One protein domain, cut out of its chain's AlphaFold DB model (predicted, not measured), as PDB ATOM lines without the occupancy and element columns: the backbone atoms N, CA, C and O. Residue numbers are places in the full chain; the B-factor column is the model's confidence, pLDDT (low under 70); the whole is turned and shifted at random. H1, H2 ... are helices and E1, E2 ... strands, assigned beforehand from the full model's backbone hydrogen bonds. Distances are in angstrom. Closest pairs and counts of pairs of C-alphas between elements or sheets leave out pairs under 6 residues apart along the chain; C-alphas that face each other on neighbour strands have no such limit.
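What this domain is: This is residues 242 to 309 of the 600 residues of an uncharacterized protein of Heliothis virescens (UniProt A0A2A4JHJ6). A small hairpin, E1 and E2, leads directly into helix H2, whose first turn, at Ile 288, comes close to the middle of H1, at Cys 249, with the two helices about perpendicular; H3 lies far out, and residues 293 to 304 stick out. The 68 printed residues, mostly helix by class, hold three helices and two antiparallel strands in the order H1, E1, E2, H2, H3. The whole is only just compact, close to loose, with radius of gyration of the C-alphas 12.9 A and spans of 32 by 32 by 20 A.

How they stand to each other: Look first at the hairpin of E1, residues 268 to 271, and E2, residues 282 to 285, antiparallel at 142 degrees; N 269 and O 284, 2.9 A apart, are within hydrogen-bond range. A tight link joins E2 to H2, residues 286 to 297. H1, residues 242 to 255, is close to H2 but not clearly touching, about perpendicular at 75 degrees; their closest C-alphas, of Cys 249 and Ile 288, are 6.9 A apart. H3, residues 302 to 309, is close to H1 but not clearly touching; their closest C-alphas, of Val 255 and Cys 309, are 7.6 A apart. H3 is apart from H2. Every O i to N i+4 pair is within hydrogen-bond range in H1 and H2, 3 of 4 in H3.

Where its parts are: Find C-alpha 242 at (23.083, 12.565, -16.158); H1 runs 19.2 A from there. E1 spans 9.4 A, E2 10.1 A, H2 16.2 A, and H3 11.9 A to C-alpha 309 at (31.771, 4.950, -31.503).

The domain as a whole: The printed part has no cut; its farthest C-alphas, of Gly 257 and Glu 276, are 34.4 A apart. The link from H1 to E1 is long, 12 residues. pLDDT is under 70 in 23 residues, among them 248 to 258 and 302 to 309.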
ATOM      1  N   ILE A 242      23.798  11.656 -15.252       62.19
ATOM      2  CA  ILE A 242      23.083  12.565 -16.158       62.19
ATOM      3  C   ILE A 242      23.987  13.053 -17.293       62.19
ATOM      4  O   ILE A 242      23.544  13.057 -18.440       62.19
ATOM      5  N   SER A 243      25.258  13.372 -17.034       68.25
ATOM      6  CA  SER A 243      26.254  13.615 -18.096       68.25
ATOM      7  C   SER A 243      26.390  12.394 -19.020       68.25
ATOM      8  O   SER A 243      26.328  12.512 -20.247       68.25
ATOM      9  N   THR A 244      26.435  11.199 -18.429       71.50
ATOM     10  CA  THR A 244      26.333   9.897 -19.098       71.50
ATOM     11  C   THR A 244      25.041   9.780 -19.909       71.50
ATOM     12  O   THR A 244      25.100   9.499 -21.103       71.50
ATOM     13  N   ALA A 245      23.869  10.039 -19.321       67.50
ATOM     14  CA  ALA A 245      22.587   9.921 -20.018       67.50
ATOM     15  C   ALA A 245      22.439  10.920 -21.180       67.50
ATOM     16  O   ALA A 245      21.929  10.549 -22.234       67.50
ATOM     17  N   LEU A 246      22.913  12.160 -21.033       72.44
ATOM     18  CA  LEU A 246      22.916  13.180 -22.088       72.44
ATOM     19  C   LEU A 246      23.928  12.855 -23.197       72.44
ATOM     20  O   LEU A 246      23.633  13.051 -24.380       72.44
ATOM     21  N   THR A 247      25.084  12.293 -22.838       75.25
ATOM     22  CA  THR A 247      26.079  11.782 -23.792       75.25
ATOM     23  C   THR A 247      25.510  10.601 -24.576       75.25
ATOM     24  O   THR A 247      25.506  10.639 -25.803       75.25
ATOM     25  N   LEU A 248      24.919   9.610 -23.901       68.75
ATOM     26  CA  LEU A 248      24.247   8.469 -24.529       68.75
ATOM     27  C   LEU A 248      23.027   8.891 -25.360       68.75
ATOM     28  O   LEU A 248      22.806   8.334 -26.431       68.75
ATOM     29  N   CYS A 249      22.263   9.901 -24.942       66.31
ATOM     30  CA  CYS A 249      21.166  10.474 -25.732       66.31
ATOM     31  C   CYS A 249      21.689  11.140 -27.019       66.31
ATOM     32  O   CYS A 249      21.107  10.979 -28.090       66.31
ATOM     33  N   SER A 250      22.820  11.845 -26.939       65.94
ATOM     34  CA  SER A 250      23.465  12.474 -28.100       65.94
ATOM     35  C   SER A 250      24.092  11.432 -29.038       65.94
ATOM     36  O   SER A 250      23.986  11.543 -30.261       65.94
ATOM     37  N   MET A 251      24.702  10.386 -28.474       66.12
ATOM     38  CA  MET A 251      25.296   9.271 -29.210       66.12
ATOM     39  C   MET A 251      24.234   8.391 -29.871       66.12
ATOM     40  O   MET A 251      24.360   8.118 -31.056       66.12
ATOM     41  N   THR A 252      23.161   7.993 -29.182       61.56
ATOM     42  CA  THR A 252      22.106   7.136 -29.765       61.56
ATOM     43  C   THR A 252      21.417   7.803 -30.956       61.56
ATOM     44  O   THR A 252      21.270   7.163 -32.000       61.56
ATOM     45  N   VAL A 253      21.094   9.100 -30.860       65.56
ATOM     46  CA  VAL A 253      20.579   9.906 -31.986       65.56
ATOM     47  C   VAL A 253      21.583   9.974 -33.148       65.56
ATOM     48  O   VAL A 253      21.184   9.903 -34.309       65.56
ATOM     49  N   SER A 254      22.886  10.061 -32.863       63.75
ATOM     50  CA  SER A 254      23.936  10.162 -33.892       63.75
ATOM     51  C   SER A 254      24.279   8.822 -34.562       63.75
ATOM     52  O   SER A 254      24.476   8.772 -35.772       63.75
ATOM     53  N   VAL A 255      24.356   7.736 -33.789       49.50
ATOM     54  CA  VAL A 255      24.834   6.406 -34.216       49.50
ATOM     55  C   VAL A 255      23.762   5.639 -34.981       49.50
ATOM     56  O   VAL A 255      24.057   5.021 -36.000       49.50
ATOM     57  N   THR A 256      22.510   5.696 -34.524       54.56
ATOM     58  CA  THR A 256      21.399   4.995 -35.191       54.56
ATOM     59  C   THR A 256      20.862   5.751 -36.410       54.56
ATOM     60  O   THR A 256      20.016   5.229 -37.131       54.56
ATOM     61  N   GLY A 257      21.284   7.006 -36.612       65.44
ATOM     62  CA  GLY A 257      20.658   7.931 -37.561       65.44
ATOM     63  C   GLY A 257      19.194   8.256 -37.231       65.44
ATOM     64  O   GLY A 257      18.499   8.846 -38.061       65.44
ATOM     65  N   SER A 258      18.703   7.860 -36.049       58.38
ATOM     66  CA  SER A 258      17.296   8.001 -35.691       58.38
ATOM     67  C   SER A 258      16.906   9.467 -35.603       58.38
ATOM     68  O   SER A 258      17.398  10.233 -34.771       58.38
ATOM     69  N   ARG A 259      15.927   9.826 -36.432       79.75
ATOM     70  CA  ARG A 259      15.059  10.984 -36.225       79.75
ATOM     71  C   ARG A 259      14.623  11.002 -34.754       79.75
ATOM     72  O   ARG A 259      14.183   9.969 -34.254       79.75
ATOM     73  N   TRP A 260      14.748  12.156 -34.091       85.81
ATOM     74  CA  TRP A 260      14.299  12.338 -32.702       85.81
ATOM     75  C   TRP A 260      12.905  11.719 -32.494       85.81
ATOM     76  O   TRP A 260      12.067  11.889 -33.391       85.81
ATOM     77  N   PRO A 261      12.659  11.023 -31.361       88.88
ATOM     78  CA  PRO A 261      11.379  10.380 -31.094       88.88
ATOM     79  C   PRO A 261      10.210  11.328 -31.343       88.88
ATOM     80  O   PRO A 261      10.234  12.492 -30.944       88.88
ATOM     81  N   ASP A 262       9.218  10.827 -32.072       90.06
ATOM     82  CA  ASP A 262       8.066  11.608 -32.506       90.06
ATOM     83  C   ASP A 262       7.221  11.946 -31.263       90.06
ATOM     84  O   ASP A 262       6.686  11.017 -30.653       90.06
ATOM     85  N   PRO A 263       7.119  13.218 -30.827       86.38
ATOM     86  CA  PRO A 263       6.580  13.556 -29.504       86.38
ATOM     87  C   PRO A 263       5.086  13.233 -29.362       86.38
ATOM     88  O   PRO A 263       4.602  13.041 -28.252       86.38
ATOM     89  N   ASP A 264       4.376  13.099 -30.486       92.69
ATOM     90  CA  ASP A 264       2.983  12.644 -30.543       92.69
ATOM     91  C   ASP A 264       2.839  11.115 -30.346       92.69
ATOM     92  O   ASP A 264       1.722  10.599 -30.298       92.69
ATOM     93  N   LYS A 265       3.954  10.366 -30.282       95.50
ATOM     94  CA  LYS A 265       3.995   8.891 -30.223       95.50
ATOM     95  C   LYS A 265       4.886   8.326 -29.117       95.50
ATOM     96  O   LYS A 265       4.612   7.223 -28.650       95.50
ATOM     97  N   ASP A 266       5.935   9.040 -28.709       97.50
ATOM     98  CA  ASP A 266       6.801   8.647 -27.595       97.50
ATOM     99  C   ASP A 266       6.630   9.610 -26.407       97.50
ATOM    100  O   ASP A 266       7.164  10.724 -26.435       97.50
ATOM    101  N   PRO A 267       5.861   9.229 -25.369       95.56
ATOM    102  CA  PRO A 267       5.560  10.120 -24.255       95.56
ATOM    103  C   PRO A 267       6.822  10.520 -23.481       95.56
ATOM    104  O   PRO A 267       7.661   9.690 -23.130       95.56
ATOM    105  N   LEU A 268       6.936  11.812 -23.170       96.31
ATOM    106  CA  LEU A 268       8.026  12.342 -22.354       96.31
ATOM    107  C   LEU A 268       7.823  11.965 -20.882       96.31
ATOM    108  O   LEU A 268       6.779  12.253 -20.297       96.31
ATOM    109  N   MET A 269       8.848  11.386 -20.261       96.94
ATOM    110  CA  MET A 269       8.888  11.113 -18.828       96.94
ATOM    111  C   MET A 269       9.784  12.141 -18.133       96.94
ATOM    112  O   MET A 269      10.896  12.417 -18.588       96.94
ATOM    113  N   TYR A 270       9.309  12.715 -17.028       95.88
ATOM    114  CA  TYR A 270      10.113  13.628 -16.220       95.88
ATOM    115  C   TYR A 270      11.033  12.840 -15.290       95.88
ATOM    116  O   TYR A 270      10.569  12.149 -14.383       95.88
ATOM    117  N   ILE A 271      12.340  12.969 -15.495       94.75
ATOM    118  CA  ILE A 271      13.352  12.512 -14.550       94.75
ATOM    119  C   ILE A 271      13.600  13.668 -13.581       94.75
ATOM    120  O   ILE A 271      14.356  14.601 -13.871       94.75
ATOM    121  N   ALA A 272      12.934  13.616 -12.426       94.31
ATOM    122  CA  ALA A 272      13.267  14.479 -11.303       94.31
ATOM    123  C   ALA A 272      14.704  14.170 -10.859       94.31
ATOM    124  O   ALA A 272      15.037  13.022 -10.567       94.31
ATOM    125  N   ASN A 273      15.560  15.189 -10.848       89.56
ATOM    126  CA  ASN A 273      16.949  15.039 -10.434       89.56
ATOM    127  C   ASN A 273      17.019  14.839  -8.903       89.56
ATOM    128  O   ASN A 273      16.349  15.606  -8.201       89.56
ATOM    129  N   PRO A 274      17.798  13.881  -8.353       75.19
ATOM    130  CA  PRO A 274      18.139  13.876  -6.929       75.19
ATOM    131  C   PRO A 274      18.660  15.244  -6.470       75.19
ATOM    132  O   PRO A 274      19.405  15.919  -7.184       75.19
ATOM    133  N   VAL A 275      18.255  15.657  -5.264       63.66
ATOM    134  CA  VAL A 275      18.435  17.041  -4.785       63.66
ATOM    135  C   VAL A 275      19.914  17.442  -4.673       63.66
ATOM    136  O   VAL A 275      20.263  18.603  -4.879       63.66
ATOM    137  N   GLU A 276      20.779  16.457  -4.423       74.19
ATOM    138  CA  GLU A 276      22.239  16.569  -4.328       74.19
ATOM    139  C   GLU A 276      22.890  17.058  -5.630       74.19
ATOM    140  O   GLU A 276      23.786  17.903  -5.602       74.19
ATOM    141  N   ALA A 277      22.412  16.586  -6.786       78.94
ATOM    142  CA  ALA A 277      23.037  16.846  -8.083       78.94
ATOM    143  C   ALA A 277      22.756  18.258  -8.637       78.94
ATOM    144  O   ALA A 277      23.298  18.627  -9.678       78.94
ATOM    145  N   LYS A 278      21.914  19.060  -7.962       87.12
ATOM    146  CA  LYS A 278      21.723  20.521  -8.131       87.12
ATOM    147  C   LYS A 278      21.324  21.049  -9.529       87.12
ATOM    148  O   LYS A 278      21.051  22.239  -9.677       87.12
ATOM    149  N   MET A 279      21.228  20.192 -10.543       82.62
ATOM    150  CA  MET A 279      20.662  20.492 -11.862       82.62
ATOM    151  C   MET A 279      19.123  20.412 -11.843       82.62
ATOM    152  O   MET A 279      18.562  19.658 -11.044       82.62
ATOM    153  N   PRO A 280      18.407  21.138 -12.723       88.06
ATOM    154  CA  PRO A 280      16.968  20.945 -12.895       88.06
ATOM    155  C   PRO A 280      16.653  19.522 -13.388       88.06
ATOM    156  O   PRO A 280      17.413  18.943 -14.166       88.06
ATOM    157  N   GLY A 281      15.509  18.962 -12.983       93.31
ATOM    158  CA  GLY A 281      15.011  17.708 -13.561       93.31
ATOM    159  C   GLY A 281      14.686  17.864 -15.052       93.31
ATOM    160  O   GLY A 281      14.274  18.941 -15.494       93.31
ATOM    161  N   HIS A 282      14.889  16.796 -15.820       94.81
ATOM    162  CA  HIS A 282      14.848  16.799 -17.286       94.81
ATOM    163  C   HIS A 282      13.694  15.944 -17.825       94.81
ATOM    164  O   HIS A 282      13.352  14.909 -17.260       94.81
ATOM    165  N   TRP A 283      13.120  16.349 -18.960       95.50
ATOM    166  CA  TRP A 283      12.159  15.534 -19.711       95.50
ATOM    167  C   TRP A 283      12.899  14.666 -20.732       95.50
ATOM    168  O   TRP A 283      13.652  15.194 -21.549       95.50
ATOM    169  N   VAL A 284      12.674  13.352 -20.698       95.88
ATOM    170  CA  VAL A 284      13.327  12.376 -21.584       95.88
ATOM    171  C   VAL A 284      12.260  11.505 -22.269       95.88
ATOM    172  O   VAL A 284      11.363  11.017 -21.578       95.88
ATOM    173  N   PRO A 285      12.320  11.293 -23.598       96.69
ATOM    174  CA  PRO A 285      11.401  10.392 -24.298       96.69
ATOM    175  C   PRO A 285      11.502   8.942 -23.796       96.69
ATOM    176  O   PRO A 285      12.598   8.437 -23.517       96.69
ATOM    177  N   LEU A 286      10.360   8.259 -23.670       94.81
ATOM    178  CA  LEU A 286      10.288   6.915 -23.092       94.81
ATOM    179  C   LEU A 286      11.019   5.845 -23.916       94.81
ATOM    180  O   LEU A 286      11.451   4.846 -23.339       94.81
ATOM    181  N   SER A 287      11.234   6.036 -25.221       95.19
ATOM    182  CA  SER A 287      12.063   5.140 -26.032       95.19
ATOM    183  C   SER A 287      13.538   5.205 -25.626       95.19
ATOM    184  O   SER A 287      14.189   4.169 -25.517       95.19
ATOM    185  N   ILE A 288      14.061   6.403 -25.336       93.81
ATOM    186  CA  ILE A 288      15.461   6.610 -24.928       93.81
ATOM    187  C   ILE A 288      15.685   6.033 -23.526       93.81
ATOM    188  O   ILE A 288      16.662   5.323 -23.287       93.81
ATOM    189  N   LEU A 289      14.727   6.244 -22.618       94.56
ATOM    190  CA  LEU A 289      14.710   5.610 -21.296       94.56
ATOM    191  C   LEU A 289      14.684   4.077 -21.371       94.56
ATOM    192  O   LEU A 289      15.433   3.429 -20.643       94.56
ATOM    193  N   LYS A 290      13.875   3.490 -22.264       94.94
ATOM    194  CA  LYS A 290      13.856   2.033 -22.489       94.94
ATOM    195  C   LYS A 290      15.208   1.510 -22.969       94.94
ATOM    196  O   LYS A 290      15.666   0.513 -22.425       94.94
ATOM    197  N   VAL A 291      15.868   2.194 -23.908       93.12
ATOM    198  CA  VAL A 291      17.222   1.824 -24.365       93.12
ATOM    199  C   VAL A 291      18.219   1.861 -23.202       93.12
ATOM    200  O   VAL A 291      18.894   0.867 -22.959       93.12
ATOM    201  N   ILE A 292      18.256   2.942 -22.414       91.88
ATOM    202  CA  ILE A 292      19.166   3.062 -21.257       91.88
ATOM    203  C   ILE A 292      18.906   1.960 -20.211       91.88
ATOM    204  O   ILE A 292      19.849   1.389 -19.662       91.88
ATOM    205  N   LEU A 293      17.639   1.632 -19.935       93.00
ATOM    206  CA  LEU A 293      17.269   0.563 -19.001       93.00
ATOM    207  C   LEU A 293      17.592  -0.838 -19.543       93.00
ATOM    208  O   LEU A 293      18.010  -1.701 -18.774       93.00
ATOM    209  N   GLN A 294      17.442  -1.065 -20.849       90.75
ATOM    210  CA  GLN A 294      17.767  -2.342 -21.480       90.75
ATOM    211  C   GLN A 294      19.283  -2.574 -21.539       90.75
ATOM    212  O   GLN A 294      19.736  -3.635 -21.118       90.75
ATOM    213  N   MET A 295      20.074  -1.555 -21.895       85.94
ATOM    214  CA  MET A 295      21.543  -1.619 -21.838       85.94
ATOM    215  C   MET A 295      22.055  -1.919 -20.418       85.94
ATOM    216  O   MET A 295      23.011  -2.673 -20.258       85.94
ATOM    217  N   LYS A 296      21.387  -1.402 -19.372       90.56
ATOM    218  CA  LYS A 296      21.674  -1.778 -17.973       90.56
ATOM    219  C   LYS A 296      21.293  -3.225 -17.636       90.56
ATOM    220  O   LYS A 296      21.964  -3.835 -16.812       90.56
ATOM    221  N   LYS A 297      20.226  -3.769 -18.230       90.75
ATOM    222  CA  LYS A 297      19.777  -5.155 -17.998       90.75
ATOM    223  C   LYS A 297      20.683  -6.183 -18.682       90.75
ATOM    224  O   LYS A 297      20.877  -7.268 -18.150       90.75
ATOM    225  N   GLU A 298      21.220  -5.844 -19.850       90.31
ATOM    226  CA  GLU A 298      22.048  -6.736 -20.674       90.31
ATOM    227  C   GLU A 298      23.517  -6.797 -20.220       90.31
ATOM    228  O   GLU A 298      24.305  -7.537 -20.798       90.31
ATOM    229  N   GLY A 299      23.897  -6.045 -19.177       86.81
ATOM    230  CA  GLY A 299      25.235  -6.098 -18.576       86.81
ATOM    231  C   GLY A 299      26.366  -5.609 -19.488       86.81
ATOM    232  O   GLY A 299      27.534  -5.833 -19.177       86.81
ATOM    233  N   ALA A 300      26.033  -4.956 -20.607       75.50
ATOM    234  CA  ALA A 300      26.988  -4.583 -21.643       75.50
ATOM    235  C   ALA A 300      28.120  -3.699 -21.073       75.50
ATOM    236  O   ALA A 300      27.831  -2.675 -20.438       75.50
ATOM    237  N   PRO A 301      29.403  -4.050 -21.290       72.44
ATOM    238  CA  PRO A 301      30.526  -3.323 -20.714       72.44
ATOM    239  C   PRO A 301      30.560  -1.879 -21.224       72.44
ATOM    240  O   PRO A 301      30.759  -1.602 -22.405       72.44
ATOM    241  N   TYR A 302      30.405  -0.938 -20.291       62.94
ATOM    242  CA  TYR A 302      30.266   0.497 -20.566       62.94
ATOM    243  C   TYR A 302      31.416   1.092 -21.411       62.94
ATOM    244  O   TYR A 302      31.218   2.070 -22.130       62.94
ATOM    245  N   LYS A 303      32.612   0.486 -21.358       65.38
ATOM    246  CA  LYS A 303      33.808   0.911 -22.107       65.38
ATOM    247  C   LYS A 303      33.674   0.709 -23.625       65.38
ATOM    248  O   LYS A 303      34.048   1.598 -24.393       65.38
ATOM    249  N   ASP A 304      33.100  -0.405 -24.070       55.75
ATOM    250  CA  ASP A 304      33.149  -0.818 -25.484       55.75
ATOM    251  C   ASP A 304      32.264   0.064 -26.378       55.75
ATOM    252  O   ASP A 304      32.566   0.304 -27.551       55.75
ATOM    253  N   ILE A 305      31.207   0.631 -25.792       56.00
ATOM    254  CA  ILE A 305      30.296   1.591 -26.428       56.00
ATOM    255  C   ILE A 305      31.044   2.878 -26.815       56.00
ATOM    256  O   ILE A 305      30.838   3.407 -27.908       56.00
ATOM    257  N   TYR A 306      31.962   3.361 -25.970       49.19
ATOM    258  CA  TYR A 306      32.810   4.513 -26.303       49.19
ATOM    259  C   TYR A 306      33.843   4.147 -27.377       49.19
ATOM    260  O   TYR A 306      34.013   4.891 -28.346       49.19
ATOM    261  N   GLN A 307      34.494   2.988 -27.244       41.25
ATOM    262  CA  GLN A 307      35.574   2.556 -28.138       41.25
ATOM    263  C   GLN A 307      35.095   2.346 -29.588       41.25
ATOM    264  O   GLN A 307      35.731   2.808 -30.540       41.25
ATOM    265  N   THR A 308      33.935   1.705 -29.758       36.50
ATOM    266  CA  THR A 308      33.319   1.446 -31.073       36.50
ATOM    267  C   THR A 308      32.753   2.704 -31.738       36.50
ATOM    268  O   THR A 308      32.770   2.805 -32.965       36.50
ATOM    269  N   CYS A 309      32.302   3.696 -30.961       39.22
ATOM    270  CA  CYS A 309      31.771   4.950 -31.503       39.22
ATOM    271  C   CYS A 309      32.863   5.989 -31.823       39.22
ATOM    272  O   CYS A 309      32.726   6.741 -32.790       39.22
TER     273      CYS A 309